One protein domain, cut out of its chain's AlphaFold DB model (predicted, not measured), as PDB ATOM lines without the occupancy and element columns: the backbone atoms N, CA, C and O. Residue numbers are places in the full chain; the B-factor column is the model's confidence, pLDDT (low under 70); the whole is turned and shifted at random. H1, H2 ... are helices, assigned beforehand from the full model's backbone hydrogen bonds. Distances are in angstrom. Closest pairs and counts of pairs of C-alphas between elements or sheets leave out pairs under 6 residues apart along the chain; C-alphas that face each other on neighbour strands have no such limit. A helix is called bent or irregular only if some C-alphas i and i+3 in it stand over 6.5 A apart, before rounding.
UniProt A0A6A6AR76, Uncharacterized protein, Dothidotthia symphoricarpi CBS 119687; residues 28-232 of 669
ATOM      1  N   TYR A  28     -25.290  -8.098  16.891       85.31
ATOM      2  CA  TYR A  28     -24.339  -8.149  15.778       85.31
ATOM      3  C   TYR A  28     -25.008  -8.224  14.388       85.31
ATOM      4  O   TYR A  28     -24.408  -7.774  13.416       85.31
ATOM      5  N   ASP A  29     -26.271  -8.663  14.263       86.50
ATOM      6  CA  ASP A  29     -27.032  -8.610  12.998       86.50
ATOM      7  C   ASP A  29     -27.082  -7.186  12.399       86.50
ATOM      8  O   ASP A  29     -27.175  -7.014  11.174       86.50
ATOM      9  N   LYS A  30     -27.070  -6.175  13.282       86.38
ATOM     10  CA  LYS A  30     -27.172  -4.741  12.971       86.38
ATOM     11  C   LYS A  30     -25.816  -4.070  12.756       86.38
ATOM     12  O   LYS A  30     -25.793  -2.916  12.341       86.38
ATOM     13  N   TRP A  31     -24.716  -4.756  13.058       88.50
ATOM     14  CA  TRP A  31     -23.376  -4.196  12.941       88.50
ATOM     15  C   TRP A  31     -22.952  -4.061  11.476       88.50
ATOM     16  O   TRP A  31     -23.352  -4.839  10.596       88.50
ATOM     17  N   HIS A  32     -22.149  -3.033  11.215       88.62
ATOM     18  CA  HIS A  32     -21.495  -2.844   9.928       88.62
ATOM     19  C   HIS A  32     -20.369  -3.874   9.726       88.62
ATOM     20  O   HIS A  32     -19.871  -4.458  10.687       88.62
ATOM     21  N   GLU A  33     -19.926  -4.078   8.485       87.94
ATOM     22  CA  GLU A  33     -18.826  -5.002   8.160       87.94
ATOM     23  C   GLU A  33     -17.566  -4.687   8.987       87.94
ATOM     24  O   GLU A  33     -17.065  -5.535   9.721       87.94
ATOM     25  N   THR A  34     -17.190  -3.407   9.015       87.94
ATOM     26  CA  THR A  34     -16.088  -2.856   9.819       87.94
ATOM     27  C   THR A  34     -16.270  -2.992  11.335       87.94
ATOM     28  O   THR A  34     -15.294  -2.886  12.065       87.94
ATOM     29  N   GLU A  35     -17.494  -3.180  11.841       89.19
ATOM     30  CA  GLU A  35     -17.756  -3.423  13.270       89.19
ATOM     31  C   GLU A  35     -17.600  -4.911  13.614       89.19
ATOM     32  O   GLU A  35     -17.071  -5.247  14.673       89.19
ATOM     33  N   LEU A  36     -17.998  -5.800  12.695       89.81
ATOM     34  CA  LEU A  36     -17.824  -7.248  12.818       89.81
ATOM     35  C   LEU A  36     -16.340  -7.638  12.727       89.81
ATOM     36  O   LEU A  36     -15.847  -8.329  13.616       89.81
ATOM     37  N   GLU A  37     -15.609  -7.150  11.715       88.94
ATOM     38  CA  GLU A  37     -14.146  -7.323  11.611       88.94
ATOM     39  C   GLU A  37     -13.436  -6.800  12.862       88.94
ATOM     40  O   GLU A  37     -12.573  -7.465  13.434       88.94
ATOM     41  N   ARG A  38     -13.844  -5.618  13.334       89.62
ATOM     42  CA  ARG A  38     -13.269  -4.989  14.520       89.62
ATOM     43  C   ARG A  38     -13.465  -5.820  15.782       89.62
ATOM     44  O   ARG A  38     -12.508  -5.993  16.529       89.62
ATOM     45  N   TRP A  39     -14.666  -6.343  16.016       90.12
ATOM     46  CA  TRP A  39     -14.928  -7.217  17.158       90.12
ATOM     47  C   TRP A  39     -14.125  -8.524  17.066       90.12
ATOM     48  O   TRP A  39     -13.541  -8.956  18.059       90.12
ATOM     49  N   LEU A  40     -14.029  -9.127  15.875       89.81
ATOM     50  CA  LEU A  40     -13.231 -10.338  15.650       89.81
ATOM     51  C   LEU A  40     -11.742 -10.090  15.924       89.81
ATOM     52  O   LEU A  40     -11.125 -10.852  16.668       89.81
ATOM     53  N   SER A  41     -11.200  -8.990  15.398       88.06
ATOM     54  CA  SER A  41      -9.826  -8.536  15.632       88.06
ATOM     55  C   SER A  41      -9.556  -8.256  17.115       88.06
ATOM     56  O   SER A  41      -8.598  -8.790  17.677       88.06
ATOM     57  N   ASP A  42     -10.448  -7.524  17.796       87.88
ATOM     58  CA  ASP A  42     -10.328  -7.241  19.229       87.88
ATOM     59  C   ASP A  42     -10.313  -8.535  20.062       87.88
ATOM     60  O   ASP A  42      -9.529  -8.661  21.003       87.88
ATOM     61  N   HIS A  43     -11.143  -9.524  19.714       86.19
ATOM     62  CA  HIS A  43     -11.177 -10.838  20.365       86.19
ATOM     63  C   HIS A  43     -10.084 -11.816  19.886       86.19
ATOM     64  O   HIS A  43      -9.984 -12.915  20.432       86.19
ATOM     65  N   GLY A  44      -9.219 -11.418  18.945       83.81
ATOM     66  CA  GLY A  44      -8.118 -12.241  18.428       83.81
ATOM     67  C   GLY A  44      -8.567 -13.418  17.556       83.81
ATOM     68  O   GLY A  44      -7.833 -14.394  17.416       83.81
ATOM     69  N   ILE A  45      -9.778 -13.351  16.998       86.12
ATOM     70  CA  ILE A  45     -10.369 -14.399  16.166       86.12
ATOM     71  C   ILE A  45      -9.920 -14.173  14.713       86.12
ATOM     72  O   ILE A  45     -10.280 -13.150  14.126       86.12
ATOM     73  N   PRO A  46      -9.158 -15.098  14.100       82.00
ATOM     74  CA  PRO A  46      -8.704 -14.929  12.726       82.00
ATOM     75  C   PRO A  46      -9.890 -14.998  11.757       82.00
ATOM     76  O   PRO A  46     -10.621 -15.989  11.719       82.00
ATOM     77  N   HIS A  47     -10.043 -13.961  10.935       76.75
ATOM     78  CA  HIS A  47     -10.974 -13.925   9.811       76.75
ATOM     79  C   HIS A  47     -10.211 -13.693   8.495       76.75
ATOM     80  O   HIS A  47      -9.141 -13.081   8.512       76.75
ATOM     81  N   PRO A  48     -10.723 -14.168   7.344       69.12
ATOM     82  CA  PRO A  48     -10.175 -13.778   6.049       69.12
ATOM     83  C   PRO A  48     -10.358 -12.272   5.819       69.12
ATOM     84  O   PRO A  48     -11.341 -11.682   6.281       69.12
ATOM     85  N   ALA A  49      -9.452 -11.666   5.058       67.81
ATOM     86  CA  ALA A  49      -9.568 -10.289   4.593       67.81
ATOM     87  C   ALA A  49      -9.338 -10.243   3.066       67.81
ATOM     88  O   ALA A  49      -8.290 -10.718   2.616       67.81
ATOM     89  N   PRO A  50     -10.267  -9.684   2.266       59.66
ATOM     90  CA  PRO A  50     -11.626  -9.277   2.646       59.66
ATOM     91  C   PRO A  50     -12.538 -10.491   2.923       59.66
ATOM     92  O   PRO A  50     -12.327 -11.570   2.369       59.66
ATOM     93  N   SER A  51     -13.573 -10.305   3.747       70.31
ATOM     94  CA  SER A  51     -14.661 -11.276   3.951       70.31
ATOM     95  C   SER A  51     -16.016 -10.604   3.784       70.31
ATOM     96  O   SER A  51     -16.230  -9.539   4.350       70.31
ATOM     97  N   ASP A  52     -16.963 -11.263   3.110       83.06
ATOM     98  CA  ASP A  52     -18.353 -10.798   3.072       83.06
ATOM     99  C   ASP A  52     -18.904 -10.602   4.494       83.06
ATOM    100  O   ASP A  52     -18.760 -11.499   5.338       83.06
ATOM    101  N   ARG A  53     -19.663  -9.519   4.731       87.00
ATOM    102  CA  ARG A  53     -20.411  -9.269   5.982       87.00
ATOM    103  C   ARG A  53     -21.062 -10.519   6.581       87.00
ATOM    104  O   ARG A  53     -21.042 -10.700   7.791       87.00
ATOM    105  N   LYS A  54     -21.633 -11.397   5.746       86.50
ATOM    106  CA  LYS A  54     -22.330 -12.625   6.172       86.50
ATOM    107  C   LYS A  54     -21.389 -13.727   6.686       86.50
ATOM    108  O   LYS A  54     -21.795 -14.528   7.524       86.50
ATOM    109  N   SER A  55     -20.150 -13.780   6.197       86.50
ATOM    110  CA  SER A  55     -19.113 -14.661   6.747       86.50
ATOM    111  C   SER A  55     -18.674 -14.157   8.123       86.50
ATOM    112  O   SER A  55     -18.663 -14.924   9.081       86.50
ATOM    113  N   LEU A  56     -18.437 -12.848   8.245       87.38
ATOM    114  CA  LEU A  56     -18.076 -12.192   9.503       87.38
ATOM    115  C   LEU A  56     -19.190 -12.326  10.555       87.38
ATOM    116  O   LEU A  56     -18.923 -12.761  11.670       87.38
ATOM    117  N   GLU A  57     -20.446 -12.062  10.184       89.31
ATOM    118  CA  GLU A  57     -21.657 -12.270  10.998       89.31
ATOM    119  C   GLU A  57     -21.730 -13.702  11.556       89.31
ATOM    120  O   GLU A  57     -22.010 -13.896  12.741       89.31
ATOM    121  N   LYS A  58     -21.401 -14.712  10.734       90.00
ATOM    122  CA  LYS A  58     -21.308 -16.101  11.193       90.00
ATOM    123  C   LYS A  58     -20.138 -16.311  12.161       90.00
ATOM    124  O   LYS A  58     -20.350 -16.895  13.218       90.00
ATOM    125  N   THR A  59     -18.931 -15.844  11.846       89.62
ATOM    126  CA  THR A  59     -17.759 -16.034  12.723       89.62
ATOM    127  C   THR A  59     -17.947 -15.345  14.080       89.62
ATOM    128  O   THR A  59     -17.545 -15.901  15.105       89.62
ATOM    129  N   VAL A  60     -18.612 -14.182  14.115       89.50
ATOM    130  CA  VAL A  60     -19.035 -13.516  15.358       89.50
ATOM    131  C   VAL A  60     -20.016 -14.403  16.118       89.50
ATOM    132  O   VAL A  60     -19.757 -14.727  17.274       89.50
ATOM    133  N   LYS A  61     -21.091 -14.867  15.468       89.31
ATOM    134  CA  LYS A  61     -22.095 -15.755  16.074       89.31
ATOM    135  C   LYS A  61     -21.495 -17.030  16.670       89.31
ATOM    136  O   LYS A  61     -21.788 -17.354  17.819       89.31
ATOM    137  N   ASP A  62     -20.640 -17.720  15.920       90.38
ATOM    138  CA  ASP A  62     -20.025 -18.989  16.325       90.38
ATOM    139  C   ASP A  62     -19.084 -18.819  17.544       90.38
ATOM    140  O   ASP A  62     -18.859 -19.773  18.288       90.38
ATOM    141  N   ASN A  63     -18.576 -17.603  17.798       89.44
ATOM    142  CA  ASN A  63     -17.734 -17.273  18.958       89.44
ATOM    143  C   ASN A  63     -18.470 -16.516  20.082       89.44
ATOM    144  O   ASN A  63     -17.950 -16.435  21.199       89.44
ATOM    145  N   TRP A  64     -19.665 -15.973  19.816       87.19
ATOM    146  CA  TRP A  64     -20.393 -15.050  20.698       87.19
ATOM    147  C   TRP A  64     -20.576 -15.606  22.109       87.19
ATOM    148  O   TRP A  64     -20.192 -14.959  23.081       87.19
ATOM    149  N   ASN A  65     -21.074 -16.841  22.235       85.81
ATOM    150  CA  ASN A  65     -21.289 -17.479  23.533       85.81
ATOM    151  C   ASN A  65     -20.020 -17.464  24.403       85.81
ATOM    152  O   ASN A  65     -20.060 -17.026  25.547       85.81
ATOM    153  N   ASN A  66     -18.879 -17.867  23.842       85.69
ATOM    154  CA  ASN A  66     -17.638 -18.037  24.601       85.69
ATOM    155  C   ASN A  66     -16.981 -16.694  24.960       85.69
ATOM    156  O   ASN A  66     -16.352 -16.569  26.007       85.69
ATOM    157  N   GLN A  67     -17.131 -15.688  24.095       84.50
ATOM    158  CA  GLN A  67     -16.498 -14.373  24.242       84.50
ATOM    159  C   GLN A  67     -17.356 -13.353  25.013       84.50
ATOM    160  O   GLN A  67     -16.816 -12.405  25.581       84.50
ATOM    161  N   VAL A  68     -18.683 -13.525  25.018       84.12
ATOM    162  CA  VAL A  68     -19.659 -12.544  25.533       84.12
ATOM    163  C   VAL A  68     -20.516 -13.105  26.665       84.12
ATOM    164  O   VAL A  68     -20.732 -12.406  27.654       84.12
ATOM    165  N   VAL A  69     -20.977 -14.355  26.558       82.12
ATOM    166  CA  VAL A  69     -21.887 -14.972  27.542       82.12
ATOM    167  C   VAL A  69     -21.117 -15.709  28.641       82.12
ATOM    168  O   VAL A  69     -21.489 -15.622  29.809       82.12
ATOM    169  N   THR A  70     -20.004 -16.374  28.309       84.19
ATOM    170  CA  THR A  70     -19.128 -17.082  29.263       84.19
ATOM    171  C   THR A  70     -17.661 -16.605  29.252       84.19
ATOM    172  O   THR A  70     -16.746 -17.436  29.312       84.19
ATOM    173  N   PRO A  71     -17.379 -15.280  29.254       82.75
ATOM    174  CA  PRO A  71     -16.015 -14.743  29.142       82.75
ATOM    175  C   PRO A  71     -15.089 -15.207  30.276       82.75
ATOM    176  O   PRO A  71     -13.882 -15.323  30.076       82.75
ATOM    177  N   TYR A  72     -15.652 -15.534  31.446       81.19
ATOM    178  CA  TYR A  72     -14.929 -16.087  32.593       81.19
ATOM    179  C   TYR A  72     -14.202 -17.407  32.295       81.19
ATOM    180  O   TYR A  72     -13.257 -17.750  32.998       81.19
ATOM    181  N   SER A  73     -14.591 -18.129  31.239       83.00
ATOM    182  CA  SER A  73     -13.895 -19.340  30.786       83.00
ATOM    183  C   SER A  73     -12.452 -19.087  30.320       83.00
ATOM    184  O   SER A  73     -11.639 -20.009  30.355       83.00
ATOM    185  N   GLY A  74     -12.126 -17.849  29.923       79.19
ATOM    186  CA  GLY A  74     -10.791 -17.420  29.492       79.19
ATOM    187  C   GLY A  74     -10.060 -16.492  30.471       79.19
ATOM    188  O   GLY A  74      -9.062 -15.891  30.081       79.19
ATOM    189  N   TRP A  75     -10.556 -16.318  31.701       81.19
ATOM    190  CA  TRP A  75      -9.944 -15.422  32.692       81.19
ATOM    191  C   TRP A  75      -8.796 -16.077  33.465       81.19
ATOM    192  O   TRP A  75      -8.786 -17.287  33.704       81.19
ATOM    193  N   ASP A  76      -7.847 -15.255  33.916       74.88
ATOM    194  CA  ASP A  76      -6.815 -15.694  34.856       74.88
ATOM    195  C   ASP A  76      -7.359 -15.826  36.299       74.88
ATOM    196  O   ASP A  76      -8.448 -15.352  36.640       74.88
ATOM    197  N   ALA A  77      -6.595 -16.488  37.175       75.81
ATOM    198  CA  ALA A  77      -6.998 -16.726  38.564       75.81
ATOM    199  C   ALA A  77      -7.268 -15.427  39.353       75.81
ATOM    200  O   ALA A  77      -8.151 -15.409  40.210       75.81
ATOM    201  N   LYS A  78      -6.564 -14.333  39.027       75.69
ATOM    202  CA  LYS A  78      -6.672 -13.015  39.672       75.69
ATOM    203  C   LYS A  78      -7.944 -12.288  39.224       75.69
ATOM    204  O   LYS A  78      -8.638 -11.690  40.042       75.69
ATOM    205  N   GLN A  79      -8.306 -12.374  37.946       76.56
ATOM    206  CA  GLN A  79      -9.581 -11.884  37.416       76.56
ATOM    207  C   GLN A  79     -10.768 -12.635  38.039       76.56
ATOM    208  O   GLN A  79     -11.732 -12.004  38.477       76.56
ATOM    209  N   LEU A  80     -10.674 -13.966  38.143       79.62
ATOM    210  CA  LEU A  80     -11.691 -14.805  38.785       79.62
ATOM    211  C   LEU A  80     -11.825 -14.488  40.288       79.62
ATOM    212  O   LEU A  80     -12.939 -14.268  40.767       79.62
ATOM    213  N   SER A  81     -10.713 -14.375  41.030       74.31
ATOM    214  CA  SER A  81     -10.741 -14.011  42.455       74.31
ATOM    215  C   SER A  81     -11.264 -12.591  42.690       74.31
ATOM    216  O   SER A  81     -12.024 -12.367  43.635       74.31
ATOM    217  N   ASN A  82     -10.918 -11.636  41.820       77.19
ATOM    218  CA  ASN A  82     -11.419 -10.262  41.893       77.19
ATOM    219  C   ASN A  82     -12.933 -10.203  41.640       77.19
ATOM    220  O   ASN A  82     -13.635  -9.458  42.327       77.19
ATOM    221  N   TYR A  83     -13.460 -11.007  40.709       76.75
ATOM    222  CA  TYR A  83     -14.903 -11.112  40.479       76.75
ATOM    223  C   TYR A  83     -15.632 -11.694  41.694       76.75
ATOM    224  O   TYR A  83     -16.574 -11.071  42.180       76.75
ATOM    225  N   LEU A  84     -15.170 -12.832  42.233       75.50
ATOM    226  CA  LEU A  84     -15.750 -13.440  43.441       75.50
ATOM    227  C   LEU A  84     -15.761 -12.443  44.610       75.50
ATOM    228  O   LEU A  84     -16.814 -12.194  45.197       75.50
ATOM    229  N   THR A  85     -14.627 -11.776  44.852       74.31
ATOM    230  CA  THR A  85     -14.492 -10.738  45.889       74.31
ATOM    231  C   THR A  85     -15.482  -9.588  45.670       74.31
ATOM    232  O   THR A  85     -16.144  -9.155  46.610       74.31
ATOM    233  N   THR A  86     -15.663  -9.134  44.423       68.06
ATOM    234  CA  THR A  86     -16.636  -8.081  44.059       68.06
ATOM    235  C   THR A  86     -18.092  -8.531  44.249       68.06
ATOM    236  O   THR A  86     -18.961  -7.710  44.539       68.06
ATOM    237  N   LYS A  87     -18.373  -9.836  44.144       69.50
ATOM    238  CA  LYS A  87     -19.670 -10.450  44.485       69.50
ATOM    239  C   LYS A  87     -19.832 -10.768  45.982       69.50
ATOM    240  O   LYS A  87     -20.841 -11.352  46.363       69.50
ATOM    241  N   GLY A  88     -18.879 -10.370  46.830       66.19
ATOM    242  CA  GLY A  88     -18.911 -10.611  48.276       66.19
ATOM    243  C   GLY A  88     -18.566 -12.047  48.686       66.19
ATOM    244  O   GLY A  88     -18.793 -12.417  49.835       66.19
ATOM    245  N   GLN A  89     -18.026 -12.850  47.767       65.62
ATOM    246  CA  GLN A  89     -17.616 -14.231  48.004       65.62
ATOM    247  C   GLN A  89     -16.094 -14.298  48.135       65.62
ATOM    248  O   GLN A  89     -15.366 -13.867  47.242       65.62
ATOM    249  N   GLN A  90     -15.589 -14.859  49.232       58.66
ATOM    250  CA  GLN A  90     -14.162 -15.167  49.319       58.66
ATOM    251  C   GLN A  90     -13.881 -16.456  48.544       58.66
ATOM    252  O   GLN A  90     -14.587 -17.450  48.722       58.66
ATOM    253  N   ALA A  91     -12.838 -16.447  47.708       58.06
ATOM    254  CA  ALA A  91     -12.343 -17.666  47.079       58.06
ATOM    255  C   ALA A  91     -12.034 -18.712  48.162       58.06
ATOM    256  O   ALA A  91     -11.456 -18.394  49.205       58.06
ATOM    257  N   LYS A  92     -12.457 -19.957  47.935       51.16
ATOM    258  CA  LYS A  92     -12.350 -21.030  48.931       51.16
ATOM    259  C   LYS A  92     -10.874 -21.243  49.293       51.16
ATOM    260  O   LYS A  92     -10.086 -21.552  48.402       51.16
ATOM    261  N   ALA A  93     -10.503 -21.062  50.561       42.12
ATOM    262  CA  ALA A  93      -9.099 -21.039  50.989       42.12
ATOM    263  C   ALA A  93      -8.313 -22.256  50.460       42.12
ATOM    264  O   ALA A  93      -8.721 -23.400  50.671       42.12
ATOM    265  N   GLY A  94      -7.213 -21.996  49.747       55.06
ATOM    266  CA  GLY A  94      -6.423 -23.027  49.061       55.06
ATOM    267  C   GLY A  94      -6.860 -23.373  47.628       55.06
ATOM    268  O   GLY A  94      -6.225 -24.219  47.012       55.06
ATOM    269  N   THR A  95      -7.888 -22.720  47.069       53.62
ATOM    270  CA  THR A  95      -8.254 -22.805  45.631       53.62
ATOM    271  C   THR A  95      -7.765 -21.614  44.798       53.62
ATOM    272  O   THR A  95      -7.994 -21.553  43.594       53.62
ATOM    273  N   GLU A  96      -7.055 -20.674  45.426       53.09
ATOM    274  CA  GLU A  96      -6.640 -19.375  44.867       53.09
ATOM    275  C   GLU A  96      -5.753 -19.468  43.609       53.09
ATOM    276  O   GLU A  96      -5.681 -18.513  42.840       53.09
ATOM    277  N   THR A  97      -5.109 -20.614  43.368       57.84
ATOM    278  CA  THR A  97      -4.299 -20.890  42.166       57.84
ATOM    279  C   THR A  97      -4.984 -21.799  41.142       57.84
ATOM    280  O   THR A  97      -4.517 -21.898  40.009       57.84
ATOM    281  N   ASP A  98      -6.078 -22.474  41.502       71.88
ATOM    282  CA  ASP A  98      -6.742 -23.468  40.653       71.88
ATOM    283  C   ASP A  98      -7.850 -22.822  39.813       71.88
ATOM    284  O   ASP A  98      -9.040 -22.940  40.125       71.88
ATOM    285  N   SER A  99      -7.473 -22.181  38.698       67.25
ATOM    286  CA  SER A  99      -8.402 -21.464  37.803       67.25
ATOM    287  C   SER A  99      -9.643 -22.278  37.420       67.25
ATOM    288  O   SER A  99     -10.729 -21.721  37.339       67.25
ATOM    289  N   LYS A 100      -9.534 -23.604  37.249       78.31
ATOM    290  CA  LYS A 100     -10.689 -24.482  36.964       78.31
ATOM    291  C   LYS A 100     -11.718 -24.517  38.101       78.31
ATOM    292  O   LYS A 100     -12.916 -24.540  37.840       78.31
ATOM    293  N   SER A 101     -11.260 -24.512  39.351       77.12
ATOM    294  CA  SER A 101     -12.134 -24.493  40.529       77.12
ATOM    295  C   SER A 101     -12.709 -23.099  40.802       77.12
ATOM    296  O   SER A 101     -13.830 -22.980  41.295       77.12
ATOM    297  N   LEU A 102     -11.972 -22.046  40.434       75.31
ATOM    298  CA  LEU A 102     -12.445 -20.663  40.464       75.31
ATOM    299  C   LEU A 102     -13.476 -20.396  39.354       75.31
ATOM    300  O   LEU A 102     -14.460 -19.719  39.614       75.31
ATOM    301  N   ILE A 103     -13.315 -20.977  38.158       83.00
ATOM    302  CA  ILE A 103     -14.294 -20.911  37.057       83.00
ATOM    303  C   ILE A 103     -15.645 -21.492  37.481       83.00
ATOM    304  O   ILE A 103     -16.668 -20.852  37.254       83.00
ATOM    305  N   GLU A 104     -15.671 -22.664  38.124       82.00
ATOM    306  CA  GLU A 104     -16.935 -23.284  38.547       82.00
ATOM    307  C   GLU A 104     -17.610 -22.492  39.690       82.00
ATOM    308  O   GLU A 104     -18.829 -22.340  39.683       82.00
ATOM    309  N   GLN A 105     -16.831 -21.882  40.598       79.06
ATOM    310  CA  GLN A 105     -17.342 -20.914  41.589       79.06
ATOM    311  C   GLN A 105     -17.894 -19.642  40.915       79.06
ATOM    312  O   GLN A 105     -18.990 -19.194  41.235       79.06
ATOM    313  N   VAL A 106     -17.167 -19.049  39.960       82.44
ATOM    314  CA  VAL A 106     -17.608 -17.838  39.242       82.44
ATOM    315  C   VAL A 106     -18.890 -18.101  38.457       82.44
ATOM    316  O   VAL A 106     -19.784 -17.263  38.485       82.44
ATOM    317  N   LYS A 107     -19.007 -19.274  37.831       84.12
ATOM    318  CA  LYS A 107     -20.192 -19.766  37.115       84.12
ATOM    319  C   LYS A 107     -21.424 -19.913  38.017       84.12
ATOM    320  O   LYS A 107     -22.513 -19.570  37.573       84.12
ATOM    321  N   GLU A 108     -21.272 -20.358  39.267       82.25
ATOM    322  CA  GLU A 108     -22.374 -20.397  40.251       82.25
ATOM    323  C   GLU A 108     -22.909 -18.986  40.570       82.25
ATOM    324  O   GLU A 108     -24.113 -18.797  40.743       82.25
ATOM    325  N   TYR A 109     -22.033 -17.975  40.563       75.44
ATOM    326  CA  TYR A 109     -22.385 -16.564  40.774       75.44
ATOM    327  C   TYR A 109     -22.526 -15.746  39.473       75.44
ATOM    328  O   TYR A 109     -22.615 -14.514  39.529       75.44
ATOM    329  N   TRP A 110     -22.560 -16.396  38.303       81.25
ATOM    330  CA  TRP A 110     -22.619 -15.727  37.002       81.25
ATOM    331  C   TRP A 110     -24.064 -15.483  36.565       81.25
ATOM    332  O   TRP A 110     -24.781 -16.399  36.172       81.25
ATOM    333  N   THR A 111     -24.495 -14.221  36.614       71.94
ATOM    334  CA  THR A 111     -25.892 -13.827  36.360       71.94
ATOM    335  C   THR A 111     -26.151 -13.239  34.967       71.94
ATOM    336  O   THR A 111     -27.254 -12.760  34.717       71.94
ATOM    337  N   GLU A 112     -25.160 -13.214  34.069       73.44
ATOM    338  CA  GLU A 112     -25.339 -12.732  32.689       73.44
ATOM    339  C   GLU A 112     -25.828 -13.876  31.790       73.44
ATOM    340  O   GLU A 112     -25.123 -14.866  31.581       73.44
ATOM    341  N   THR A 113     -27.037 -13.734  31.247       79.94
ATOM    342  CA  THR A 113     -27.601 -14.621  30.215       79.94
ATOM    343  C   THR A 113     -27.250 -14.126  28.809       79.94
ATOM    344  O   THR A 113     -26.822 -12.984  28.638       79.94
ATOM    345  N   GLU A 114     -27.486 -14.947  27.779       76.69
ATOM    346  CA  GLU A 114     -27.336 -14.503  26.386       76.69
ATOM    347  C   GLU A 114     -28.232 -13.289  26.068       76.69
ATOM    348  O   GLU A 114     -27.769 -12.352  25.423       76.69
ATOM    349  N   ASP A 115     -29.471 -13.241  26.568       77.19
ATOM    350  CA  ASP A 115     -30.362 -12.083  26.407       77.19
ATOM    351  C   ASP A 115     -29.828 -10.822  27.096       77.19
ATOM    352  O   ASP A 115     -29.811  -9.749  26.491       77.19
ATOM    353  N   SER A 116     -29.343 -10.945  28.340       80.50
ATOM    354  CA  SER A 116     -28.758  -9.826  29.094       80.50
ATOM    355  C   SER A 116     -27.511  -9.282  28.392       80.50
ATOM    356  O   SER A 116     -27.360  -8.070  28.218       80.50
ATOM    357  N   ALA A 117     -26.655 -10.177  27.896       79.31
ATOM    358  CA  ALA A 117     -25.454  -9.809  27.168       79.31
ATOM    359  C   ALA A 117     -25.770  -9.223  25.775       79.31
ATOM    360  O   ALA A 117     -25.168  -8.225  25.383       79.31
ATOM    361  N   ASN A 118     -26.770  -9.744  25.055       82.06
ATOM    362  CA  ASN A 118     -27.270  -9.128  23.821       82.06
ATOM    363  C   ASN A 118     -27.812  -7.713  24.091       82.06
ATOM    364  O   ASN A 118     -27.389  -6.765  23.429       82.06
ATOM    365  N   GLN A 119     -28.676  -7.533  25.095       81.19
ATOM    366  CA  GLN A 119     -29.193  -6.215  25.479       81.19
ATOM    367  C   GLN A 119     -28.058  -5.253  25.870       81.19
ATOM    368  O   GLN A 119     -28.063  -4.092  25.460       81.19
ATOM    369  N   ALA A 120     -27.049  -5.736  26.600       81.69
ATOM    370  CA  ALA A 120     -25.864  -4.968  26.961       81.69
ATOM    371  C   ALA A 120     -25.058  -4.498  25.743       81.69
ATOM    372  O   ALA A 120     -24.655  -3.335  25.687       81.69
ATOM    373  N   TYR A 121     -24.841  -5.363  24.751       84.25
ATOM    374  CA  TYR A 121     -24.169  -4.993  23.502       84.25
ATOM    375  C   TYR A 121     -25.045  -4.121  22.580       84.25
ATOM    376  O   TYR A 121     -24.530  -3.518  21.643       84.25
ATOM    377  N   GLY A 122     -26.336  -3.941  22.879       83.25
ATOM    378  CA  GLY A 122     -27.156  -2.861  22.307       83.25
ATOM    379  C   GLY A 122     -26.781  -1.459  22.812       83.25
ATOM    380  O   GLY A 122     -27.105  -0.467  22.163       83.25
ATOM    381  N   SER A 123     -26.070  -1.379  23.942       83.81
ATOM    382  CA  SER A 123     -25.724  -0.151  24.669       83.81
ATOM    383  C   SER A 123     -24.215  -0.062  24.966       83.81
ATOM    384  O   SER A 123     -23.809   0.398  26.033       83.81
ATOM    385  N   VAL A 124     -23.357  -0.484  24.021       86.44
ATOM    386  CA  VAL A 124     -21.881  -0.555  24.186       86.44
ATOM    387  C   VAL A 124     -21.280   0.737  24.743       86.44
ATOM    388  O   VAL A 124     -20.553   0.714  25.737       86.44
ATOM    389  N   ARG A 125     -21.648   1.886  24.162       87.69
ATOM    390  CA  ARG A 125     -21.204   3.212  24.624       87.69
ATOM    391  C   ARG A 125     -21.496   3.444  26.115       87.69
ATOM    392  O   ARG A 125     -20.714   4.091  26.802       87.69
ATOM    393  N   ASP A 126     -22.618   2.930  26.625       88.94
ATOM    394  CA  ASP A 126     -23.127   3.305  27.939       88.94
ATOM    395  C   ASP A 126     -22.286   2.659  29.050       88.94
ATOM    396  O   ASP A 126     -21.960   3.348  30.019       88.94
ATOM    397  N   TRP A 127     -21.864   1.396  28.880       88.75
ATOM    398  CA  TRP A 127     -20.930   0.729  29.800       88.75
ATOM    399  C   TRP A 127     -19.460   1.074  29.546       88.75
ATOM    400  O   TRP A 127     -18.688   1.124  30.504       88.75
ATOM    401  N   ILE A 128     -19.059   1.416  28.315       90.38
ATOM    402  CA  ILE A 128     -17.716   1.976  28.084       90.38
ATOM    403  C   ILE A 128     -17.545   3.272  28.885       90.38
ATOM    404  O   ILE A 128     -16.633   3.347  29.706       90.38
ATOM    405  N   PHE A 129     -18.451   4.245  28.742       91.06
ATOM    406  CA  PHE A 129     -18.365   5.505  29.491       91.06
ATOM    407  C   PHE A 129     -18.528   5.325  31.009       91.06
ATOM    408  O   PHE A 129     -17.910   6.060  31.777       91.06
ATOM    409  N   ASP A 130     -19.291   4.328  31.468       87.94
ATOM    410  CA  ASP A 130     -19.359   3.986  32.896       87.94
ATOM    411  C   ASP A 130     -18.010   3.496  33.456       87.94
ATOM    412  O   ASP A 130     -17.669   3.781  34.603       87.94
ATOM    413  N   SER A 131     -17.196   2.834  32.627       86.81
ATOM    414  CA  SER A 131     -15.847   2.383  32.994       86.81
ATOM    415  C   SER A 131     -14.767   3.481  32.958       86.81
ATOM    416  O   SER A 131     -13.610   3.210  33.297       86.81
ATOM    417  N   TRP A 132     -15.108   4.707  32.550       87.25
ATOM    418  CA  TRP A 132     -14.172   5.834  32.433       87.25
ATOM    419  C   TRP A 132     -14.166   6.727  33.678       87.25
ATOM    420  O   TRP A 132     -15.179   6.878  34.367       87.25
ATOM    421  N   THR A 133     -13.030   7.370  33.947       83.06
ATOM    422  CA  THR A 133     -12.897   8.373  35.012       83.06
ATOM    423  C   THR A 133     -13.571   9.691  34.624       83.06
ATOM    424  O   THR A 133     -13.734  10.017  33.446       83.06
ATOM    425  N   ASP A 134     -13.937  10.499  35.620       81.69
ATOM    426  CA  ASP A 134     -14.526  11.823  35.386       81.69
ATOM    427  C   ASP A 134     -13.606  12.746  34.573       81.69
ATOM    428  O   ASP A 134     -14.093  13.632  33.876       81.69
ATOM    429  N   SER A 135     -12.285  12.560  34.644       84.44
ATOM    430  CA  SER A 135     -11.313  13.311  33.841       84.44
ATOM    431  C   SER A 135     -11.333  12.878  32.373       84.44
ATOM    432  O   SER A 135     -11.428  13.733  31.498       84.44
ATOM    433  N   GLN A 136     -11.349  11.570  32.092       88.50
ATOM    434  CA  GLN A 136     -11.474  11.033  30.726       88.50
ATOM    435  C   GLN A 136     -12.782  11.490  30.056       88.50
ATOM    436  O   GLN A 136     -12.781  11.912  28.899       88.50
ATOM    437  N   LEU A 137     -13.889  11.477  30.807       88.62
ATOM    438  CA  LEU A 137     -15.199  11.942  30.340       88.62
ATOM    439  C   LEU A 137     -15.232  13.456  30.050       88.62
ATOM    440  O   LEU A 137     -15.844  13.857  29.061       88.62
ATOM    441  N   LYS A 138     -14.556  14.291  30.857       86.56
ATOM    442  CA  LYS A 138     -14.394  15.738  30.587       86.56
ATOM    443  C   LYS A 138     -13.588  15.964  29.309       86.56
ATOM    444  O   LYS A 138     -14.115  16.555  28.376       86.56
ATOM    445  N   THR A 139     -12.387  15.388  29.208       89.25
ATOM    446  CA  THR A 139     -11.511  15.525  28.029       89.25
ATOM    447  C   THR A 139     -12.205  15.101  26.730       89.25
ATOM    448  O   THR A 139     -12.015  15.731  25.691       89.25
ATOM    449  N   PHE A 140     -13.042  14.058  26.768       89.81
ATOM    450  CA  PHE A 140     -13.864  13.659  25.624       89.81
ATOM    451  C   PHE A 140     -14.970  14.679  25.304       89.81
ATOM    452  O   PHE A 140     -15.139  15.050  24.140       89.81
ATOM    453  N   ALA A 141     -15.699  15.164  26.314       89.69
ATOM    454  CA  ALA A 141     -16.722  16.189  26.124       89.69
ATOM    455  C   ALA A 141     -16.137  17.480  25.527       89.69
ATOM    456  O   ALA A 141     -16.653  17.975  24.523       89.69
ATOM    457  N   ASP A 142     -15.019  17.956  26.076       89.25
ATOM    458  CA  ASP A 142     -14.307  19.150  25.620       89.25
ATOM    459  C   ASP A 142     -13.818  18.984  24.168       89.25
ATOM    460  O   ASP A 142     -14.095  19.832  23.318       89.25
ATOM    461  N   LYS A 143     -13.177  17.849  23.837       87.12
ATOM    462  CA  LYS A 143     -12.667  17.562  22.482       87.12
ATOM    463  C   LYS A 143     -13.766  17.509  21.414       87.12
ATOM    464  O   LYS A 143     -13.550  17.967  20.294       87.12
ATOM    465  N   HIS A 144     -14.931  16.942  21.727       88.19
ATOM    466  CA  HIS A 144     -16.019  16.780  20.752       88.19
ATOM    467  C   HIS A 144     -17.043  17.932  20.758       88.19
ATOM    468  O   HIS A 144     -17.940  17.953  19.901       88.19
ATOM    469  N   GLY A 145     -16.889  18.912  21.657       84.94
ATOM    470  CA  GLY A 145     -17.770  20.076  21.793       84.94
ATOM    471  C   GLY A 145     -19.122  19.740  22.428       84.94
ATOM    472  O   GLY A 145     -20.150  20.262  21.997       84.94
ATOM    473  N   ILE A 146     -19.138  18.823  23.396       88.25
ATOM    474  CA  ILE A 146     -20.342  18.365  24.099       88.25
ATOM    475  C   ILE A 146     -20.579  19.276  25.319       88.25
ATOM    476  O   ILE A 146     -19.738  19.304  26.219       88.25
ATOM    477  N   PRO A 147     -21.709  20.003  25.413       83.69
ATOM    478  CA  PRO A 147     -21.971  20.879  26.550       83.69
ATOM    479  C   PRO A 147     -22.240  20.073  27.834       83.69
ATOM    480  O   PRO A 147     -23.176  19.271  27.913       83.69
ATOM    481  N   VAL A 148     -21.427  20.317  28.867       79.06
ATOM    482  CA  VAL A 148     -21.575  19.709  30.199       79.06
ATOM    483  C   VAL A 148     -22.285  20.692  31.142       79.06
ATOM    484  O   VAL A 148     -21.762  21.789  31.373       79.06
ATOM    485  N   PRO A 149     -23.452  20.338  31.714       73.50
ATOM    486  CA  PRO A 149     -24.192  21.222  32.609       73.50
ATOM    487  C   PRO A 149     -23.441  21.480  33.924       73.50
ATOM    488  O   PRO A 149     -22.578  20.709  34.349       73.50
ATOM    489  N   GLN A 150     -23.797  22.581  34.588       67.25
ATOM    490  CA  GLN A 150     -23.408  22.852  35.972       67.25
ATOM    491  C   GLN A 150     -24.599  22.550  36.900       67.25
ATOM    492  O   GLN A 150     -25.721  22.909  36.539       67.25
ATOM    493  N   PRO A 151     -24.390  21.945  38.085       70.25
ATOM    494  CA  PRO A 151     -23.118  21.453  38.628       70.25
ATOM    495  C   PRO A 151     -22.639  20.157  37.945       70.25
ATOM    496  O   PRO A 151     -23.446  19.294  37.612       70.25
ATOM    497  N   ARG A 152     -21.315  19.996  37.787       66.69
ATOM    498  CA  ARG A 152     -20.684  18.829  37.129       66.69
ATOM    499  C   ARG A 152     -20.745  17.551  37.987       66.69
ATOM    500  O   ARG A 152     -19.727  17.115  38.513       66.69
ATOM    501  N   GLN A 153     -21.922  16.949  38.129       76.06
ATOM    502  CA  GLN A 153     -22.084  15.630  38.757       76.06
ATOM    503  C   GLN A 153     -21.808  14.509  37.745       76.06
ATOM    504  O   GLN A 153     -22.187  14.653  36.578       76.06
ATOM    505  N   ARG A 154     -21.214  13.383  38.171       81.81
ATOM    506  CA  ARG A 154     -20.844  12.263  37.276       81.81
ATOM    507  C   ARG A 154     -22.004  11.786  36.396       81.81
ATOM    508  O   ARG A 154     -21.814  11.622  35.195       81.81
ATOM    509  N   ASP A 155     -23.211  11.659  36.944       81.88
ATOM    510  CA  ASP A 155     -24.400  11.246  36.181       81.88
ATOM    511  C   ASP A 155     -24.774  12.246  35.075       81.88
ATOM    512  O   ASP A 155     -25.122  11.848  33.965       81.88
ATOM    513  N   SER A 156     -24.646  13.550  35.346       85.50
ATOM    514  CA  SER A 156     -24.896  14.610  34.358       85.50
ATOM    515  C   SER A 156     -23.837  14.635  33.250       85.50
ATOM    516  O   SER A 156     -24.167  14.818  32.082       85.50
ATOM    517  N   LEU A 157     -22.577  14.359  33.602       85.62
ATOM    518  CA  LEU A 157     -21.467  14.219  32.661       85.62
ATOM    519  C   LEU A 157     -21.656  12.980  31.769       85.62
ATOM    520  O   LEU A 157     -21.563  13.088  30.548       85.62
ATOM    521  N   LEU A 158     -22.004  11.830  32.357       89.44
ATOM    522  CA  LEU A 158     -22.347  10.602  31.634       89.44
ATOM    523  C   LEU A 158     -23.555  10.799  30.709       89.44
ATOM    524  O   LEU A 158     -23.516  10.340  29.570       89.44
ATOM    525  N   ALA A 159     -24.607  11.490  31.156       89.19
ATOM    526  CA  ALA A 159     -25.776  11.791  30.328       89.19
ATOM    527  C   ALA A 159     -25.413  12.675  29.120       89.19
ATOM    528  O   ALA A 159     -25.761  12.330  27.989       89.19
ATOM    529  N   SER A 160     -24.655  13.758  29.336       88.88
ATOM    530  CA  SER A 160     -24.158  14.626  28.260       88.88
ATOM    531  C   SER A 160     -23.282  13.864  27.262       88.88
ATOM    532  O   SER A 160     -23.506  13.951  26.056       88.88
ATOM    533  N   VAL A 161     -22.314  13.077  27.746       90.88
ATOM    534  CA  VAL A 161     -21.386  12.305  26.903       90.88
ATOM    535  C   VAL A 161     -22.114  11.213  26.107       90.88
ATOM    536  O   VAL A 161     -21.909  11.109  24.897       90.88
ATOM    537  N   ARG A 162     -23.024  10.450  26.733       91.38
ATOM    538  CA  ARG A 162     -23.846   9.430  26.050       91.38
ATOM    539  C   ARG A 162     -24.772  10.043  24.992       91.38
ATOM    540  O   ARG A 162     -24.966   9.430  23.944       91.38
ATOM    541  N   GLY A 163     -25.299  11.248  25.231       89.12
ATOM    542  CA  GLY A 163     -26.084  12.004  24.248       89.12
ATOM    543  C   GLY A 163     -25.243  12.537  23.082       89.12
ATOM    544  O   GLY A 163     -25.622  12.382  21.924       89.12
ATOM    545  N   GLY A 164     -24.074  13.118  23.365       88.81
ATOM    546  CA  GLY A 164     -23.175  13.675  22.348       88.81
ATOM    547  C   GLY A 164     -22.402  12.636  21.522       88.81
ATOM    548  O   GLY A 164     -21.924  12.963  20.436       88.81
ATOM    549  N   TYR A 165     -22.305  11.388  21.992       89.44
ATOM    550  CA  TYR A 165     -21.556  10.299  21.348       89.44
ATOM    551  C   TYR A 165     -21.913  10.076  19.871       89.44
ATOM    552  O   TYR A 165     -21.010   9.893  19.057       89.44
ATOM    553  N   GLN A 166     -23.198  10.124  19.499       88.25
ATOM    554  CA  GLN A 166     -23.596   9.931  18.100       88.25
ATOM    555  C   GLN A 166     -23.042  11.049  17.202       88.25
ATOM    556  O   GLN A 166     -22.392  10.762  16.202       88.25
ATOM    557  N   GLY A 167     -23.194  12.314  17.608       87.50
ATOM    558  CA  GLY A 167     -22.622  13.449  16.879       87.50
ATOM    559  C   GLY A 167     -21.086  13.453  16.867       87.50
ATOM    560  O   GLY A 167     -20.480  13.997  15.946       87.50
ATOM    561  N   ALA A 168     -20.433  12.830  17.852       87.25
ATOM    562  CA  ALA A 168     -18.986  12.610  17.842       87.25
ATOM    563  C   ALA A 168     -18.570  11.554  16.797       87.25
ATOM    564  O   ALA A 168     -17.640  11.803  16.028       87.25
ATOM    565  N   ALA A 169     -19.290  10.430  16.715       87.31
ATOM    566  CA  ALA A 169     -19.061   9.378  15.721       87.31
ATOM    567  C   ALA A 169     -19.326   9.866  14.284       87.31
ATOM    568  O   ALA A 169     -18.515   9.635  13.390       87.31
ATOM    569  N   GLU A 170     -20.413  10.618  14.073       87.88
ATOM    570  CA  GLU A 170     -20.764  11.221  12.781       87.88
ATOM    571  C   GLU A 170     -19.688  12.213  12.305       87.88
ATOM    572  O   GLU A 170     -19.239  12.127  11.160       87.88
ATOM    573  N   LYS A 171     -19.183  13.089  13.192       86.81
ATOM    574  CA  LYS A 171     -18.028  13.968  12.904       86.81
ATOM    575  C   LYS A 171     -16.773  13.171  12.528       86.81
ATOM    576  O   LYS A 171     -16.042  13.584  11.630       86.81
ATOM    577  N   ALA A 172     -16.530  12.039  13.191       84.50
ATOM    578  CA  ALA A 172     -15.407  11.147  12.906       84.50
ATOM    579  C   ALA A 172     -15.601  10.281  11.641       84.50
ATOM    580  O   ALA A 172     -14.658   9.613  11.221       84.50
ATOM    581  N   LYS A 173     -16.799  10.287  11.027       85.19
ATOM    582  CA  LYS A 173     -17.224   9.366   9.952       85.19
ATOM    583  C   LYS A 173     -17.095   7.888  10.349       85.19
ATOM    584  O   LYS A 173     -16.675   7.051   9.555       85.19
ATOM    585  N   GLN A 174     -17.428   7.588  11.600       86.00
ATOM    586  CA  GLN A 174     -17.289   6.273  12.222       86.00
ATOM    587  C   GLN A 174     -18.656   5.705  12.610       86.00
ATOM    588  O   GLN A 174     -19.636   6.435  12.762       86.00
ATOM    589  N   THR A 175     -18.718   4.388  12.776       82.88
ATOM    590  CA  THR A 175     -19.938   3.686  13.182       82.88
ATOM    591  C   THR A 175     -20.205   3.840  14.685       82.88
ATOM    592  O   THR A 175     -19.315   4.184  15.468       82.88
ATOM    593  N   THR A 176     -21.458   3.626  15.091       82.06
ATOM    594  CA  THR A 176     -21.944   3.922  16.448       82.06
ATOM    595  C   THR A 176     -22.215   2.691  17.312       82.06
ATOM    596  O   THR A 176     -22.227   2.837  18.537       82.06
ATOM    597  N   SER A 177     -22.426   1.508  16.725       83.75
ATOM    598  CA  SER A 177     -22.852   0.293  17.439       83.75
ATOM    599  C   SER A 177     -21.711  -0.313  18.253       83.75
ATOM    600  O   SER A 177     -21.893  -0.647  19.423       83.75
ATOM    601  N   TYR A 178     -20.530  -0.420  17.638       84.69
ATOM    602  CA  TYR A 178     -19.297  -0.895  18.255       84.69
ATOM    603  C   TYR A 178     -18.170   0.123  17.984       84.69
ATOM    604  O   TYR A 178     -17.755   0.286  16.835       84.69
ATOM    605  N   PRO A 179     -17.698   0.874  19.000       84.81
ATOM    606  CA  PRO A 179     -16.870   2.055  18.776       84.81
ATOM    607  C   PRO A 179     -15.456   1.744  18.282       84.81
ATOM    608  O   PRO A 179     -14.755   0.872  18.803       84.81
ATOM    609  N   GLY A 180     -15.000   2.548  17.321       85.75
ATOM    610  CA  GLY A 180     -13.631   2.523  16.815       85.75
ATOM    611  C   GLY A 180     -12.582   3.062  17.797       85.75
ATOM    612  O   GLY A 180     -12.893   3.529  18.893       85.75
ATOM    613  N   ASP A 181     -11.314   3.042  17.381       87.12
ATOM    614  CA  ASP A 181     -10.196   3.595  18.171       87.12
ATOM    615  C   ASP A 181     -10.262   5.124  18.306       87.12
ATOM    616  O   ASP A 181      -9.679   5.684  19.233       87.12
ATOM    617  N   TRP A 182     -11.046   5.789  17.444       89.06
ATOM    618  CA  TRP A 182     -11.359   7.222  17.511       89.06
ATOM    619  C   TRP A 182     -11.833   7.659  18.905       89.06
ATOM    620  O   TRP A 182     -11.506   8.753  19.362       89.06
ATOM    621  N   LEU A 183     -12.552   6.775  19.610       90.19
ATOM    622  CA  LEU A 183     -13.065   7.010  20.957       90.19
ATOM    623  C   LEU A 183     -11.934   7.203  21.990       90.19
ATOM    624  O   LEU A 183     -12.104   7.932  22.963       90.19
ATOM    625  N   TYR A 184     -10.770   6.598  21.749       90.12
ATOM    626  CA  TYR A 184      -9.589   6.623  22.616       90.12
ATOM    627  C   TYR A 184      -8.449   7.483  22.040       90.12
ATOM    628  O   TYR A 184      -7.343   7.502  22.578       90.12
ATOM    629  N   GLU A 185      -8.689   8.234  20.962       87.50
ATOM    630  CA  GLU A 185      -7.678   9.080  20.306       87.50
ATOM    631  C   GLU A 185      -7.130  10.185  21.236       87.50
ATOM    632  O   GLU A 185      -6.005  10.636  21.063       87.50
ATOM    633  N   SER A 186      -7.894  10.616  22.247       87.25
ATOM    634  CA  SER A 186      -7.436  11.567  23.275       87.25
ATOM    635  C   SER A 186      -6.620  10.945  24.417       87.25
ATOM    636  O   SER A 186      -6.076  11.691  25.226       87.25
ATOM    637  N   TRP A 187      -6.544   9.615  24.519       89.12
ATOM    638  CA  TRP A 187      -5.853   8.924  25.611       89.12
ATOM    639  C   TRP A 187      -4.378   8.717  25.265       89.12
ATOM    640  O   TRP A 187      -4.056   8.216  24.184       89.12
ATOM    641  N   SER A 188      -3.470   9.033  26.184       88.94
ATOM    642  CA  SER A 188      -2.052   8.695  26.049       88.94
ATOM    643  C   SER A 188      -1.803   7.195  26.250       88.94
ATOM    644  O   SER A 188      -2.596   6.478  26.862       88.94
ATOM    645  N   ASP A 189      -0.655   6.709  25.781       85.75
ATOM    646  CA  ASP A 189      -0.206   5.331  26.030       85.75
ATOM    647  C   ASP A 189       0.054   5.037  27.521       85.75
ATOM    648  O   ASP A 189       0.165   3.869  27.900       85.75
ATOM    649  N   SER A 190       0.145   6.076  28.354       86.12
ATOM    650  CA  SER A 190       0.117   6.008  29.819       86.12
ATOM    651  C   SER A 190      -1.306   5.842  30.360       86.12
ATOM    652  O   SER A 190      -1.523   4.931  31.150       86.12
ATOM    653  N   ASP A 191      -2.285   6.629  29.893       87.12
ATOM    654  CA  ASP A 191      -3.691   6.524  30.336       87.12
ATOM    655  C   ASP A 191      -4.281   5.145  30.013       87.12
ATOM    656  O   ASP A 191      -4.995   4.553  30.823       87.12
ATOM    657  N   LEU A 192      -3.939   4.610  28.833       88.69
ATOM    658  CA  LEU A 192      -4.332   3.264  28.418       88.69
ATOM    659  C   LEU A 192      -3.800   2.188  29.377       88.69
ATOM    660  O   LEU A 192      -4.523   1.241  29.652       88.69
ATOM    661  N   LYS A 193      -2.566   2.321  29.889       86.38
ATOM    662  CA  LYS A 193      -1.970   1.360  30.839       86.38
ATOM    663  C   LYS A 193      -2.521   1.548  32.251       86.38
ATOM    664  O   LYS A 193      -2.987   0.576  32.838       86.38
ATOM    665  N   ALA A 194      -2.592   2.794  32.724       85.31
ATOM    666  CA  ALA A 194      -3.155   3.144  34.026       85.31
ATOM    667  C   ALA A 194      -4.569   2.572  34.219       85.31
ATOM    668  O   ALA A 194      -4.852   1.994  35.262       85.31
ATOM    669  N   TRP A 195      -5.425   2.617  33.190       86.31
ATOM    670  CA  TRP A 195      -6.768   2.024  33.248       86.31
ATOM    671  C   TRP A 195      -6.767   0.504  33.509       86.31
ATOM    672  O   TRP A 195      -7.682  -0.005  34.158       86.31
ATOM    673  N   PHE A 196      -5.756  -0.238  33.037       84.44
ATOM    674  CA  PHE A 196      -5.586  -1.658  33.370       84.44
ATOM    675  C   PHE A 196      -4.987  -1.848  34.764       84.44
ATOM    676  O   PHE A 196      -5.498  -2.667  35.533       84.44
ATOM    677  N   ASP A 197      -3.949  -1.078  35.101       82.31
ATOM    678  CA  ASP A 197      -3.220  -1.171  36.370       82.31
ATOM    679  C   ASP A 197      -4.127  -0.841  37.573       82.31
ATOM    680  O   ASP A 197      -4.218  -1.638  38.509       82.31
ATOM    681  N   GLU A 198      -4.895   0.257  37.505       75.50
ATOM    682  CA  GLU A 198      -5.920   0.660  38.489       75.50
ATOM    683  C   GLU A 198      -6.969  -0.433  38.738       75.50
ATOM    684  O   GLU A 198      -7.511  -0.564  39.836       75.50
ATOM    685  N   ARG A 199      -7.277  -1.220  37.702       73.44
ATOM    686  CA  ARG A 199      -8.301  -2.275  37.723       73.44
ATOM    687  C   ARG A 199      -7.712  -3.669  37.960       73.44
ATOM    688  O   ARG A 199      -8.452  -4.650  38.028       73.44
ATOM    689  N   GLY A 200      -6.389  -3.761  38.112       70.12
ATOM    690  CA  GLY A 200      -5.658  -5.001  38.334       70.12
ATOM    691  C   GLY A 200      -5.690  -5.978  37.154       70.12
ATOM    692  O   GLY A 200      -5.415  -7.161  37.364       70.12
ATOM    693  N   TYR A 201      -6.016  -5.531  35.941       76.31
ATOM    694  CA  TYR A 201      -6.055  -6.378  34.751       76.31
ATOM    695  C   TYR A 201      -4.653  -6.539  34.148       76.31
ATOM    696  O   TYR A 201      -3.988  -5.558  33.830       76.31
ATOM    697  N   ASN A 202      -4.196  -7.776  33.957       67.81
ATOM    698  CA  ASN A 202      -2.895  -8.028  33.341       67.81
ATOM    699  C   ASN A 202      -2.987  -7.862  31.809       67.81
ATOM    700  O   ASN A 202      -3.773  -8.545  31.153       67.81
ATOM    701  N   VAL A 203      -2.155  -6.991  31.226       68.81
ATOM    702  CA  VAL A 203      -2.020  -6.848  29.765       68.81
ATOM    703  C   VAL A 203      -0.917  -7.785  29.249       68.81
ATOM    704  O   VAL A 203       0.200  -7.727  29.771       68.81
ATOM    705  N   PRO A 204      -1.163  -8.617  28.216       61.62
ATOM    706  CA  PRO A 204      -0.109  -9.418  27.599       61.62
ATOM    707  C   PRO A 204       0.939  -8.517  26.929       61.62
ATOM    708  O   PRO A 204       0.600  -7.598  26.187       61.62
ATOM    709  N   GLN A 205       2.220  -8.795  27.180       68.31
ATOM    710  CA  GLN A 205       3.340  -8.105  26.537       68.31
ATOM    711  C   GLN A 205       3.927  -8.959  25.400       68.31
ATOM    712  O   GLN A 205       4.038 -10.174  25.575       68.31
ATOM    713  N   PRO A 206       4.339  -8.359  24.264       70.81
ATOM    714  CA  PRO A 206       4.361  -6.921  23.971       70.81
ATOM    715  C   PRO A 206       2.976  -6.346  23.617       70.81
ATOM    716  O   PRO A 206       2.282  -6.878  22.755       70.81
ATOM    717  N   SER A 207       2.600  -5.222  24.235       76.62
ATOM    718  CA  SER A 207       1.332  -4.531  23.959       76.62
ATOM    719  C   SER A 207       1.519  -3.319  23.034       76.62
ATOM    720  O   SER A 207       2.126  -2.325  23.441       76.62
ATOM    721  N   THR A 208       0.951  -3.352  21.826       86.94
ATOM    722  CA  THR A 208       0.781  -2.160  20.971       86.94
ATOM    723  C   THR A 208      -0.379  -1.290  21.462       86.94
ATOM    724  O   THR A 208      -1.273  -1.785  22.157       86.94
ATOM    725  N   ARG A 209      -0.422  -0.012  21.056       88.56
ATOM    726  CA  ARG A 209      -1.538   0.903  21.351       88.56
ATOM    727  C   ARG A 209      -2.898   0.314  20.956       88.56
ATOM    728  O   ARG A 209      -3.828   0.339  21.756       88.56
ATOM    729  N   ASP A 210      -2.992  -0.290  19.779       87.75
ATOM    730  CA  ASP A 210      -4.247  -0.863  19.279       87.75
ATOM    731  C   ASP A 210      -4.656  -2.105  20.086       87.75
ATOM    732  O   ASP A 210      -5.823  -2.256  20.437       87.75
ATOM    733  N   SER A 211      -3.690  -2.942  20.495       86.81
ATOM    734  CA  SER A 211      -3.944  -4.094  21.378       86.81
ATOM    735  C   SER A 211      -4.372  -3.687  22.797       86.81
ATOM    736  O   SER A 211      -5.159  -4.397  23.433       86.81
ATOM    737  N   LEU A 212      -3.908  -2.527  23.285       87.94
ATOM    738  CA  LEU A 212      -4.396  -1.915  24.523       87.94
ATOM    739  C   LEU A 212      -5.852  -1.480  24.333       87.94
ATOM    740  O   LEU A 212      -6.712  -1.925  25.084       87.94
ATOM    741  N   ILE A 213      -6.167  -0.696  23.298       90.44
ATOM    742  CA  ILE A 213      -7.533  -0.204  23.050       90.44
ATOM    743  C   ILE A 213      -8.527  -1.367  22.840       90.44
ATOM    744  O   ILE A 213      -9.605  -1.371  23.440       90.44
ATOM    745  N   ALA A 214      -8.143  -2.399  22.085       88.75
ATOM    746  CA  ALA A 214      -8.885  -3.655  21.939       88.75
ATOM    747  C   ALA A 214      -9.162  -4.339  23.288       88.75
ATOM    748  O   ALA A 214     -10.260  -4.829  23.565       88.75
ATOM    749  N   SER A 215      -8.167  -4.355  24.175       86.62
ATOM    750  CA  SER A 215      -8.299  -4.943  25.507       86.62
ATOM    751  C   SER A 215      -9.176  -4.090  26.435       86.62
ATOM    752  O   SER A 215      -9.950  -4.670  27.197       86.62
ATOM    753  N   ILE A 216      -9.177  -2.754  26.309       89.12
ATOM    754  CA  ILE A 216     -10.131  -1.887  27.025       89.12
ATOM    755  C   ILE A 216     -11.554  -2.135  26.516       89.12
ATOM    756  O   ILE A 216     -12.454  -2.324  27.331       89.12
ATOM    757  N   ARG A 217     -11.797  -2.211  25.197       89.12
ATOM    758  CA  ARG A 217     -13.145  -2.502  24.656       89.12
ATOM    759  C   ARG A 217     -13.713  -3.834  25.152       89.12
ATOM    760  O   ARG A 217     -14.887  -3.888  25.501       89.12
ATOM    761  N   ARG A 218     -12.883  -4.876  25.272       84.94
ATOM    762  CA  ARG A 218     -13.293  -6.170  25.851       84.94
ATOM    763  C   ARG A 218     -13.552  -6.101  27.359       84.94
ATOM    764  O   ARG A 218     -14.542  -6.643  27.844       84.94
ATOM    765  N   GLN A 219     -12.670  -5.452  28.117       85.31
ATOM    766  CA  GLN A 219     -12.716  -5.476  29.585       85.31
ATOM    767  C   GLN A 219     -13.638  -4.408  30.192       85.31
ATOM    768  O   GLN A 219     -14.091  -4.566  31.324       85.31
ATOM    769  N   SER A 220     -13.972  -3.342  29.462       87.12
ATOM    770  CA  SER A 220     -14.796  -2.230  29.964       87.12
ATOM    771  C   SER A 220     -16.224  -2.638  30.346       87.12
ATOM    772  O   SER A 220     -16.768  -2.073  31.295       87.12
ATOM    773  N   ARG A 221     -16.804  -3.682  29.728       84.12
ATOM    774  CA  ARG A 221     -18.071  -4.282  30.197       84.12
ATOM    775  C   ARG A 221     -17.939  -4.814  31.624       84.12
ATOM    776  O   ARG A 221     -18.789  -4.538  32.466       84.12
ATOM    777  N   LEU A 222     -16.862  -5.546  31.903       79.19
ATOM    778  CA  LEU A 222     -16.578  -6.122  33.221       79.19
ATOM    779  C   LEU A 222     -16.218  -5.029  34.230       79.19
ATOM    780  O   LEU A 222     -16.697  -5.053  35.361       79.19
ATOM    781  N   ALA A 223     -15.446  -4.030  33.801       81.25
ATOM    782  CA  ALA A 223     -15.133  -2.857  34.602       81.25
ATOM    783  C   ALA A 223     -16.402  -2.088  35.009       81.25
ATOM    784  O   ALA A 223     -16.488  -1.688  36.165       81.25
ATOM    785  N   SER A 224     -17.384  -1.946  34.105       82.19
ATOM    786  CA  SER A 224     -18.687  -1.322  34.378       82.19
ATOM    787  C   SER A 224     -19.564  -2.151  35.322       82.19
ATOM    788  O   SER A 224     -20.123  -1.626  36.282       82.19
ATOM    789  N   LEU A 225     -19.640  -3.473  35.126       77.00
ATOM    790  CA  LEU A 225     -20.335  -4.368  36.064       77.00
ATOM    791  C   LEU A 225     -19.711  -4.312  37.469       77.00
ATOM    792  O   LEU A 225     -20.429  -4.359  38.472       77.00
ATOM    793  N   ASN A 226     -18.386  -4.163  37.548       73.31
ATOM    794  CA  ASN A 226     -17.660  -4.010  38.803       73.31
ATOM    795  C   ASN A 226     -17.853  -2.613  39.423       73.31
ATOM    796  O   ASN A 226     -18.092  -2.546  40.626       73.31
ATOM    797  N   SER A 227     -17.838  -1.512  38.656       69.25
ATOM    798  CA  SER A 227     -18.149  -0.168  39.184       69.25
ATOM    799  C   SER A 227     -19.602  -0.041  39.624       69.25
ATOM    800  O   SER A 227     -19.855   0.528  40.679       69.25
ATOM    801  N   GLN A 228     -20.554  -0.629  38.897       70.50
ATOM    802  CA  GLN A 228     -21.956  -0.685  39.311       70.50
ATOM    803  C   GLN A 228     -22.132  -1.509  40.597       70.50
ATOM    804  O   GLN A 228     -22.833  -1.074  41.512       70.50
ATOM    805  N   SER A 229     -21.454  -2.659  40.712       65.69
ATOM    806  CA  SER A 229     -21.462  -3.475  41.939       65.69
ATOM    807  C   SER A 229     -20.833  -2.719  43.120       65.69
ATOM    808  O   SER A 229     -21.418  -2.670  44.201       65.69
ATOM    809  N   ALA A 230     -19.687  -2.063  42.912       63.50
ATOM    810  CA  ALA A 230     -19.015  -1.254  43.928       63.50
ATOM    811  C   ALA A 230     -19.853  -0.035  44.346       63.50
ATOM    812  O   ALA A 230     -19.988   0.230  45.537       63.50
ATOM    813  N   TYR A 231     -20.483   0.670  43.402       60.72
ATOM    814  CA  TYR A 231     -21.371   1.796  43.698       60.72
ATOM    815  C   TYR A 231     -22.620   1.351  44.467       60.72
ATOM    816  O   TYR A 231     -23.040   2.040  45.392       60.72
ATOM    817  N   ALA A 232     -23.174   0.171  44.171       61.75
ATOM    818  CA  ALA A 232     -24.261  -0.408  44.959       61.75
ATOM    819  C   ALA A 232     -23.830  -0.728  46.407       61.75
ATOM    820  O   ALA A 232     -24.600  -0.471  47.331       61.75
TER     821      ALA A 232
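AT A GLANCE: This is residues 28 to 232 of the 669 residues of an uncharacterized protein of Dothidotthia symphoricarpi CBS 119687 (UniProt A0A6A6AR76). Three pairs of helices, H1 with H2, H4 with H5 and H8 with H9, stand round one bent helix, H12, which runs through the middle. H1 and H11 pack on its arm H12a, H4 packs on its arm H12b, and H7 sits between H12b and H9. The printed part has 205 residues with twelve named helices, H1 to H12 in chain order, and no named strand; its class is all helix. It is compact, with a radius of gyration of the C-alphas of 17.6 A and spans of 52 by 47 by 35 A.

HOW THE PARTS SIT: H1, residues 33 to 42, touches residues 53 to 60 alone of H2, residues 53 to 69, at a steep tilt of 39 degrees; the closest C-alphas, of Glu 33 and Arg 53, are 5.0 A apart. H2 touches H6, residues 114 to 121, with its residues 65 to 69 alone; the closest C-alphas are those of Val 69 and Glu 114, 5.6 A. H3, residues 71 to 74, touches H5, residues 99 to 108, closest at the C-alphas of Ser 73 and Ile 103, 6.5 A. H4, residues 77 to 86, touches H5 at a shallow tilt of 29 degrees, the same way, closest at the C-alphas of Ala 77 and Ser 99, 5.0 A. H12, residues 209 to 232, was assigned as one helix by its hydrogen bonds but is bent, with C-alphas 218 and 221 6.7 A apart; its arms H12a, residues 209 to 218, and H12b, residues 221 to 232, stand at a steep tilt of 54 degrees. H12a touches H1 about perpendicular, at 83 degrees, closest at the C-alphas of Asp 42 and Ala 214, 4.7 A. H12b touches H4 with residues 226 to 230 alone, closest at the C-alphas of Thr 86 and Asn 226, 6.7 A. H7, residues 124 to 130, touches H12b, closest at the C-alphas of Trp 127 and Ser 224, 5.5 A. H7 also touches residues 158 to 165 alone of H9, residues 154 to 172, closest at the C-alphas of Asp 126 and Arg 162, 6.4 A. H8, residues 134 to 144, touches H9, closest at the C-alphas of His 144 and Ala 168, 5.9 A. H10, residues 181 to 184, only just touches H12a, with 3 pairs of C-alphas within 8 A, the closest those of Asp 181 and Ile 213, 6.7 A. H11, residues 189 to 197, touches H12a, closest at the C-alphas of Leu 192 and Leu 212, 6.5 A. Every O i to N i+4 pair is within hydrogen-bond range in H1, H4 to H8, H12a and H12b, against 11 of 13 in H2, 13 of 15 in H9 and 3 of 5 in H11; H3 and H10 are too short for such a pair.

IN THESE COORDINATES: H1 begins at C-alpha 33, (-18.826, -5.002, 8.160), and H12b ends at C-alpha 232, (-24.261, -0.408, 44.959). H2 is 22.4 A long and irregular, with C-alphas 62 and 65 7.5 A apart. H9 is 25.0 A long and only just irregular, with C-alphas 163 and 166 6.9 A apart. H8 measures 15.5 A, H12a 14.4 A and H12b 16.5 A.

THE WHOLE: The two C-alphas farthest apart, of Gly 94 and Lys 171, are 53.0 A apart. The printed part has no cut, and the links H4 to H5, residues 87 to 98, and H11 to H12 are long. The mean pLDDT of the printed part is 81.2; 27 residues are under 70, among them residues 86 to 97 and 229 to 232.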